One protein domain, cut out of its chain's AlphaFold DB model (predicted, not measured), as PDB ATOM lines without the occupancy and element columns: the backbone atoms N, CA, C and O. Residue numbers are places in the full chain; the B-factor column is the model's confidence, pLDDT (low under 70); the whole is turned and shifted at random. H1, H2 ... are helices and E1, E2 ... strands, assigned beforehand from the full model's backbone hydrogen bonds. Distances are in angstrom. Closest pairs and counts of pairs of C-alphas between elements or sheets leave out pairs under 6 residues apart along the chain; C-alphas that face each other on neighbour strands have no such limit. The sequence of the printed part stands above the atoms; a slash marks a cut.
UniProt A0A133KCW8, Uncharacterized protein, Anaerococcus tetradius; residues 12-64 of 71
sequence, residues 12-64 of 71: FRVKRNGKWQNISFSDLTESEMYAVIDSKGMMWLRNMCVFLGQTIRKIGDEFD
ATOM      1  N   PHE A  12     -12.095 -29.133  17.864       95.75
ATOM      2  CA  PHE A  12     -10.786 -29.643  18.259       95.75
ATOM      3  C   PHE A  12      -9.719 -29.250  17.253       95.75
ATOM      4  O   PHE A  12      -9.927 -29.259  16.038       95.75
ATOM      5  N   ARG A  13      -8.542 -28.913  17.780       95.12
ATOM      6  CA  ARG A  13      -7.403 -28.510  16.969       95.12
ATOM      7  C   ARG A  13      -6.609 -29.741  16.543       95.12
ATOM      8  O   ARG A  13      -5.924 -30.344  17.364       95.12
ATOM      9  N   VAL A  14      -6.665 -30.074  15.257       93.62
ATOM     10  CA  VAL A  14      -5.962 -31.224  14.664       93.62
ATOM     11  C   VAL A  14      -5.022 -30.777  13.551       93.62
ATOM     12  O   VAL A  14      -5.249 -29.759  12.894       93.62
ATOM     13  N   LYS A  15      -3.924 -31.512  13.347       93.19
ATOM     14  CA  LYS A  15      -2.948 -31.226  12.287       93.19
ATOM     15  C   LYS A  15      -3.113 -32.238  11.158       93.19
ATOM     16  O   LYS A  15      -2.647 -33.365  11.276       93.19
ATOM     17  N   ARG A  16      -3.716 -31.819  10.045       92.19
ATOM     18  CA  ARG A  16      -3.853 -32.634   8.823       92.19
ATOM     19  C   ARG A  16      -3.016 -32.005   7.708       92.19
ATOM     20  O   ARG A  16      -3.053 -30.789   7.524       92.19
ATOM     21  N   ASN A  17      -2.238 -32.810   6.981       91.12
ATOM     22  CA  ASN A  17      -1.377 -32.354   5.875       91.12
ATOM     23  C   ASN A  17      -0.478 -31.155   6.243       91.12
ATOM     24  O   ASN A  17      -0.359 -30.184   5.500       91.12
ATOM     25  N   GLY A  18       0.106 -31.184   7.444       93.94
ATOM     26  CA  GLY A  18       0.996 -30.126   7.927       93.94
ATOM     27  C   GLY A  18       0.305 -28.853   8.434       93.94
ATOM     28  O   GLY A  18       0.977 -28.032   9.057       93.94
ATOM     29  N   LYS A  19      -1.013 -28.697   8.251       95.31
ATOM     30  CA  LYS A  19      -1.777 -27.511   8.669       95.31
ATOM     31  C   LYS A  19      -2.666 -27.808   9.873       95.31
ATOM     32  O   LYS A  19      -3.335 -28.838   9.923       95.31
ATOM     33  N   TRP A  20      -2.680 -26.882  10.828       95.31
ATOM     34  CA  TRP A  20      -3.615 -26.912  11.951       95.31
ATOM     35  C   TRP A  20      -4.999 -26.455  11.502       95.31
ATOM     36  O   TRP A  20      -5.114 -25.443  10.815       95.31
ATOM     37  N   GLN A  21      -6.027 -27.190  11.907       94.62
ATOM     38  CA  GLN A  21      -7.425 -26.929  11.583       94.62
ATOM     39  C   GLN A  21      -8.274 -27.107  12.845       94.62
ATOM     40  O   GLN A  21      -7.931 -27.929  13.697       94.62
ATOM     41  N   ASN A  22      -9.353 -26.333  12.959       95.25
ATOM     42  CA  ASN A  22     -10.377 -26.521  13.984       95.25
ATOM     43  C   ASN A  22     -11.512 -27.319  13.353       95.25
ATOM     44  O   ASN A  22     -12.124 -26.838  12.405       95.25
ATOM     45  N   ILE A  23     -11.745 -28.527  13.849       96.19
ATOM     46  CA  ILE A  23     -12.691 -29.479  13.264       96.19
ATOM     47  C   ILE A  23     -13.727 -29.846  14.325       96.19
ATOM     48  O   ILE A  23     -13.356 -30.079  15.479       96.19
ATOM     49  N   SER A  24     -15.005 -29.864  13.942       96.69
ATOM     50  CA  SER A  24     -16.107 -30.346  14.784       96.69
ATOM     51  C   SER A  24     -15.879 -31.807  15.174       96.69
ATOM     52  O   SER A  24     -15.329 -32.575  14.385       96.69
ATOM     53  N   PHE A  25     -16.270 -32.209  16.384       96.50
ATOM     54  CA  PHE A  25     -16.012 -33.556  16.889       96.50
ATOM     55  C   PHE A  25     -16.533 -34.641  15.938       96.50
ATOM     56  O   PHE A  25     -15.812 -35.584  15.639       96.50
ATOM     57  N   SER A  26     -17.747 -34.472  15.423       95.44
ATOM     58  CA  SER A  26     -18.441 -35.356  14.480       95.44
ATOM     59  C   SER A  26     -17.805 -35.408  13.089       95.44
ATOM     60  O   SER A  26     -18.067 -36.354  12.352       95.44
ATOM     61  N   ASP A  27     -16.924 -34.459  12.763       96.06
ATOM     62  CA  ASP A  27     -16.144 -34.428  11.521       96.06
ATOM     63  C   ASP A  27     -14.682 -34.905  11.705       96.06
ATOM     64  O   ASP A  27     -13.861 -34.901  10.768       96.06
ATOM     65  N   LEU A  28     -14.304 -35.294  12.925       95.62
ATOM     66  CA  LEU A  28     -13.043 -35.981  13.168       95.62
ATOM     67  C   LEU A  28     -13.083 -37.384  12.553       95.62
ATOM     68  O   LEU A  28     -14.121 -38.036  12.474       95.62
ATOM     69  N   THR A  29     -11.920 -37.877  12.135       94.81
ATOM     70  CA  THR A  29     -11.772 -39.310  11.871       94.81
ATOM     71  C   THR A  29     -11.889 -40.077  13.183       94.81
ATOM     72  O   THR A  29     -11.566 -39.547  14.247       94.81
ATOM     73  N   GLU A  30     -12.265 -41.350  13.117       95.38
ATOM     74  CA  GLU A  30     -12.341 -42.220  14.295       95.38
ATOM     75  C   GLU A  30     -11.033 -42.210  15.111       95.38
ATOM     76  O   GLU A  30     -11.050 -42.030  16.327       95.38
ATOM     77  N   SER A  31      -9.874 -42.281  14.445       95.50
ATOM     78  CA  SER A  31      -8.570 -42.198  15.116       95.50
ATOM     79  C   SER A  31      -8.326 -40.860  15.823       95.50
ATOM     80  O   SER A  31      -7.702 -40.826  16.880       95.50
ATOM     81  N   GLU A  32      -8.807 -39.748  15.263       95.56
ATOM     82  CA  GLU A  32      -8.692 -38.436  15.907       95.56
ATOM     83  C   GLU A  32      -9.676 -38.300  17.072       95.56
ATOM     84  O   GLU A  32      -9.310 -37.720  18.092       95.56
ATOM     85  N   MET A  33     -10.887 -38.863  16.961       95.50
ATOM     86  CA  MET A  33     -11.830 -38.945  18.080       95.50
ATOM     87  C   MET A  33     -11.205 -39.711  19.245       95.50
ATOM     88  O   MET A  33     -11.209 -39.197  20.361       95.50
ATOM     89  N   TYR A  34     -10.610 -40.883  18.995       95.31
ATOM     90  CA  TYR A  34      -9.905 -41.644  20.031       95.31
ATOM     91  C   TYR A  34      -8.748 -40.851  20.634       95.31
ATOM     92  O   TYR A  34      -8.686 -40.715  21.850       95.31
ATOM     93  N   ALA A  35      -7.899 -40.223  19.814       94.69
ATOM     94  CA  ALA A  35      -6.809 -39.387  20.320       94.69
ATOM     95  C   ALA A  35      -7.313 -38.227  21.204       94.69
ATOM     96  O   ALA A  35      -6.698 -37.902  22.222       94.69
ATOM     97  N   VAL A  36      -8.444 -37.608  20.846       94.19
ATOM     98  CA  VAL A  36      -9.098 -36.587  21.673       94.19
ATOM     99  C   VAL A  36      -9.609 -37.201  22.972       94.19
ATOM    100  O   VAL A  36      -9.294 -36.667  24.031       94.19
ATOM    101  N   ILE A  37     -10.354 -38.304  22.915       94.50
ATOM    102  CA  ILE A  37     -10.934 -38.969  24.089       94.50
ATOM    103  C   ILE A  37      -9.838 -39.412  25.065       94.50
ATOM    104  O   ILE A  37      -9.916 -39.072  26.244       94.50
ATOM    105  N   ASP A  38      -8.792 -40.079  24.580       94.44
ATOM    106  CA  ASP A  38      -7.681 -40.596  25.389       94.44
ATOM    107  C   ASP A  38      -6.862 -39.472  26.042       94.44
ATOM    108  O   ASP A  38      -6.287 -39.644  27.118       94.44
ATOM    109  N   SER A  39      -6.835 -38.283  25.428       94.38
ATOM    110  CA  SER A  39      -6.194 -37.090  26.002       94.38
ATOM    111  C   SER A  39      -6.998 -36.439  27.139       94.38
ATOM    112  O   SER A  39      -6.542 -35.463  27.746       94.38
ATOM    113  N   LYS A  40      -8.215 -36.923  27.411       93.25
ATOM    114  CA  LYS A  40      -9.173 -36.317  28.341       93.25
ATOM    115  C   LYS A  40      -9.560 -37.298  29.444       93.25
ATOM    116  O   LYS A  40      -9.494 -38.511  29.312       93.25
ATOM    117  N   GLY A  41      -9.979 -36.751  30.581       92.88
ATOM    118  CA  GLY A  41     -10.442 -37.557  31.711       92.88
ATOM    119  C   GLY A  41     -11.877 -38.064  31.538       92.88
ATOM    120  O   GLY A  41     -12.678 -37.492  30.800       92.88
ATOM    121  N   MET A  42     -12.246 -39.072  32.331       95.50
ATOM    122  CA  MET A  42     -13.584 -39.680  32.298       95.50
ATOM    123  C   MET A  42     -14.746 -38.694  32.472       95.50
ATOM    124  O   MET A  42     -15.802 -38.876  31.869       95.50
ATOM    125  N   MET A  43     -14.576 -37.651  33.288       96.31
ATOM    126  CA  MET A  43     -15.609 -36.624  33.468       96.31
ATOM    127  C   MET A  43     -15.893 -35.873  32.162       96.31
ATOM    128  O   MET A  43     -17.041 -35.599  31.829       96.31
ATOM    129  N   TRP A  44     -14.842 -35.577  31.401       96.06
ATOM    130  CA  TRP A  44     -14.969 -34.894  30.125       96.06
ATOM    131  C   TRP A  44     -15.698 -35.768  29.100       96.06
ATOM    132  O   TRP A  44     -16.616 -35.287  28.444       96.06
ATOM    133  N   LEU A  45     -15.363 -37.064  29.034       95.94
ATOM    134  CA  LEU A  45     -16.053 -38.014  28.155       95.94
ATOM    135  C   LEU A  45     -17.550 -38.102  28.484       95.94
ATOM    136  O   LEU A  45     -18.380 -38.039  27.582       95.94
ATOM    137  N   ARG A  46     -17.907 -38.182  29.775       97.38
ATOM    138  CA  ARG A  46     -19.315 -38.168  30.211       97.38
ATOM    139  C   ARG A  46     -20.045 -36.918  29.720       97.38
ATOM    140  O   ARG A  46     -21.131 -37.039  29.158       97.38
ATOM    141  N   ASN A  47     -19.438 -35.744  29.887       97.56
ATOM    142  CA  ASN A  47     -20.022 -34.484  29.430       97.56
ATOM    143  C   ASN A  47     -20.166 -34.438  27.904       97.56
ATOM    144  O   ASN A  47     -21.192 -33.977  27.414       97.56
ATOM    145  N   MET A  48     -19.189 -34.963  27.155       97.50
ATOM    146  CA  MET A  48     -19.287 -35.064  25.699       97.50
ATOM    147  C   MET A  48     -20.417 -35.982  25.244       97.50
ATOM    148  O   MET A  48     -21.138 -35.619  24.323       97.50
ATOM    149  N   CYS A  49     -20.630 -37.128  25.895       97.81
ATOM    150  CA  CYS A  49     -21.758 -38.002  25.562       97.81
ATOM    151  C   CYS A  49     -23.107 -37.299  25.773       97.81
ATOM    152  O   CYS A  49     -23.991 -37.400  24.925       97.81
ATOM    153  N   VAL A  50     -23.260 -36.563  26.882       98.50
ATOM    154  CA  VAL A  50     -24.475 -35.775  27.152       98.50
ATOM    155  C   VAL A  50     -24.657 -34.687  26.096       98.50
ATOM    156  O   VAL A  50     -25.746 -34.562  25.539       98.50
ATOM    157  N   PHE A  51     -23.591 -33.947  25.786       98.06
ATOM    158  CA  PHE A  51     -23.598 -32.896  24.774       98.06
ATOM    159  C   PHE A  51     -24.012 -33.428  23.399       98.06
ATOM    160  O   PHE A  51     -24.967 -32.931  22.815       98.06
ATOM    161  N   LEU A  52     -23.364 -34.492  22.913       97.88
ATOM    162  CA  LEU A  52     -23.690 -35.088  21.617       97.88
ATOM    163  C   LEU A  52     -25.122 -35.635  21.583       97.88
ATOM    164  O   LEU A  52     -25.809 -35.463  20.582       97.88
ATOM    165  N   GLY A  53     -25.606 -36.232  22.678       98.12
ATOM    166  CA  GLY A  53     -27.000 -36.671  22.784       98.12
ATOM    167  C   GLY A  53     -28.000 -35.514  22.669       98.12
ATOM    168  O   GLY A  53     -28.996 -35.627  21.954       98.12
ATOM    169  N   GLN A  54     -27.716 -34.383  23.321       98.38
ATOM    170  CA  GLN A  54     -28.524 -33.164  23.210       98.38
ATOM    171  C   GLN A  54     -28.474 -32.574  21.800       98.38
ATOM    172  O   GLN A  54     -29.511 -32.172  21.276       98.38
ATOM    173  N   THR A  55     -27.302 -32.562  21.165       98.12
ATOM    174  CA  THR A  55     -27.149 -32.099  19.783       98.12
ATOM    175  C   THR A  55     -27.944 -32.972  18.815       98.12
ATOM    176  O   THR A  55     -28.710 -32.438  18.018       98.12
ATOM    177  N   ILE A  56     -27.844 -34.304  18.914       97.31
ATOM    178  CA  ILE A  56     -28.636 -35.230  18.086       97.31
ATOM    179  C   ILE A  56     -30.130 -34.963  18.273       97.31
ATOM    180  O   ILE A  56     -30.860 -34.875  17.289       97.31
ATOM    181  N   ARG A  57     -30.585 -34.790  19.521       97.88
ATOM    182  CA  ARG A  57     -31.988 -34.476  19.807       97.88
ATOM    183  C   ARG A  57     -32.416 -33.155  19.169       97.88
ATOM    184  O   ARG A  57     -33.455 -33.126  18.526       97.88
ATOM    185  N   LYS A  58     -31.605 -32.102  19.306       97.69
ATOM    186  CA  LYS A  58     -31.871 -30.786  18.712       97.69
ATOM    187  C   LYS A  58     -31.994 -30.869  17.190       97.69
ATOM    188  O   LYS A  58     -32.943 -30.328  16.642       97.69
ATOM    189  N   ILE A  59     -31.065 -31.562  16.527       96.56
ATOM    190  CA  ILE A  59     -31.114 -31.784  15.075       96.56
ATOM    191  C   ILE A  59     -32.387 -32.556  14.707       96.56
ATOM    192  O   ILE A  59     -33.064 -32.204  13.748       96.56
ATOM    193  N   GLY A  60     -32.740 -33.584  15.485       96.88
ATOM    194  CA  GLY A  60     -33.977 -34.336  15.291       96.88
ATOM    195  C   GLY A  60     -35.228 -33.467  15.387       96.88
ATOM    196  O   GLY A  60     -36.071 -33.524  14.502       96.88
ATOM    197  N   ASP A  61     -35.315 -32.619  16.412       97.69
ATOM    198  CA  ASP A  61     -36.444 -31.706  16.610       97.69
ATOM    199  C   ASP A  61     -36.520 -30.624  15.514       97.69
ATOM    200  O   ASP A  61     -37.611 -30.258  15.084       97.69
ATOM    201  N   GLU A  62     -35.378 -30.109  15.045       97.88
ATOM    202  CA  GLU A  62     -35.311 -29.047  14.030       97.88
ATOM    203  C   GLU A  62     -35.748 -29.523  12.638       97.88
ATOM    204  O   GLU A  62     -36.369 -28.767  11.891       97.88
ATOM    205  N   PHE A  63     -35.450 -30.779  12.302       96.62
ATOM    206  CA  PHE A  63     -35.703 -31.352  10.979       96.62
ATOM    207  C   PHE A  63     -36.790 -32.438  10.971       96.62
ATOM    208  O   PHE A  63     -36.943 -33.121   9.961       96.62
ATOM    209  N   ASP A  64     -37.524 -32.606  12.078       96.62
ATOM    210  CA  ASP A  64     -38.526 -33.666  12.282       96.62
ATOM    211  C   ASP A  64     -37.980 -35.071  11.952       96.62
ATOM    212  O   ASP A  64     -38.612 -35.898  11.293       96.62
TER     213      ASP A  64
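Overview. This is residues 12 to 64 of the 71 residues of an uncharacterized protein of Anaerococcus tetradius (UniProt A0A133KCW8). The model looks like an open V made of a short helix, H1, and a long helix, H2, joined by a tight turn at the bottom of the V, with a small two-stranded hairpin, E1 and E2, beside H1 and pointing away from H2. The later part of H2, residues 53 to 63, sticks out as a free arm. The printed part has 53 residues, with two named strands and then two named helices in the order E1, E2, H1, H2; the sheet has the order E1 - E2, antiparallel, and the class is mixed, helices and strands. The whole is loose, with a radius of gyration of the C-alphas of 13.1 A, and spans 40 by 26 by 15 A, only just elongated.

Arrangement. Start at Phe 12, where strand E1, residues 12 to 16, begins; it forms a hairpin with strand E2, residues 19 to 24. The two are antiparallel, with 138 degrees between their directions. Look at N 14 and O 21, 2.9 A apart, and at N 16 and O 19, 3.0 A apart, both within hydrogen-bond range. Next comes helix H1, residues 30 to 38. Its closest C-alpha pair with E1 is that of Val 14 and Glu 32, 7.8 A apart. Helix H2, residues 42 to 63, is close to H1 but not clearly touching it: the closest C-alphas, those of Ile 37 and Leu 45, are 6.6 A apart. H1 and H2 run opposite ways at a steep tilt of 46 degrees. H2 is apart from E1 and from E2. In H1 and H2 every O i to N i+4 pair is within hydrogen-bond range.

Along the chain. Find C-alpha 12 at (-10.786, -29.643, 18.259); from there E1 runs 12.1 A to C-alpha 16. E2 runs 15.8 A from C-alpha 19 to C-alpha 24. H1 begins at C-alpha 30 at (-12.341, -42.220, 14.295) and is 12.1 A long to C-alpha 38. H2 runs 31.8 A from C-alpha 42 to C-alpha 63 at (-35.703, -31.352, 10.979).

Size, cuts and confidence. The C-alphas of Gly 18 and Asp 64 are the two farthest apart, at 39.9 A. The links E1 to E2, E2 to H1 and H1 to H2 are tight, and the printed part has no cut. Two stretches stand free: residues 38 to 44, of which 42 to 44 belong to H2, and residues 53 to 64, of which 53 to 63 belong to H2. The body without them spans 32 by 15 by 11 A. The mean pLDDT of the printed part is 95.9, and no printed residue is under 70.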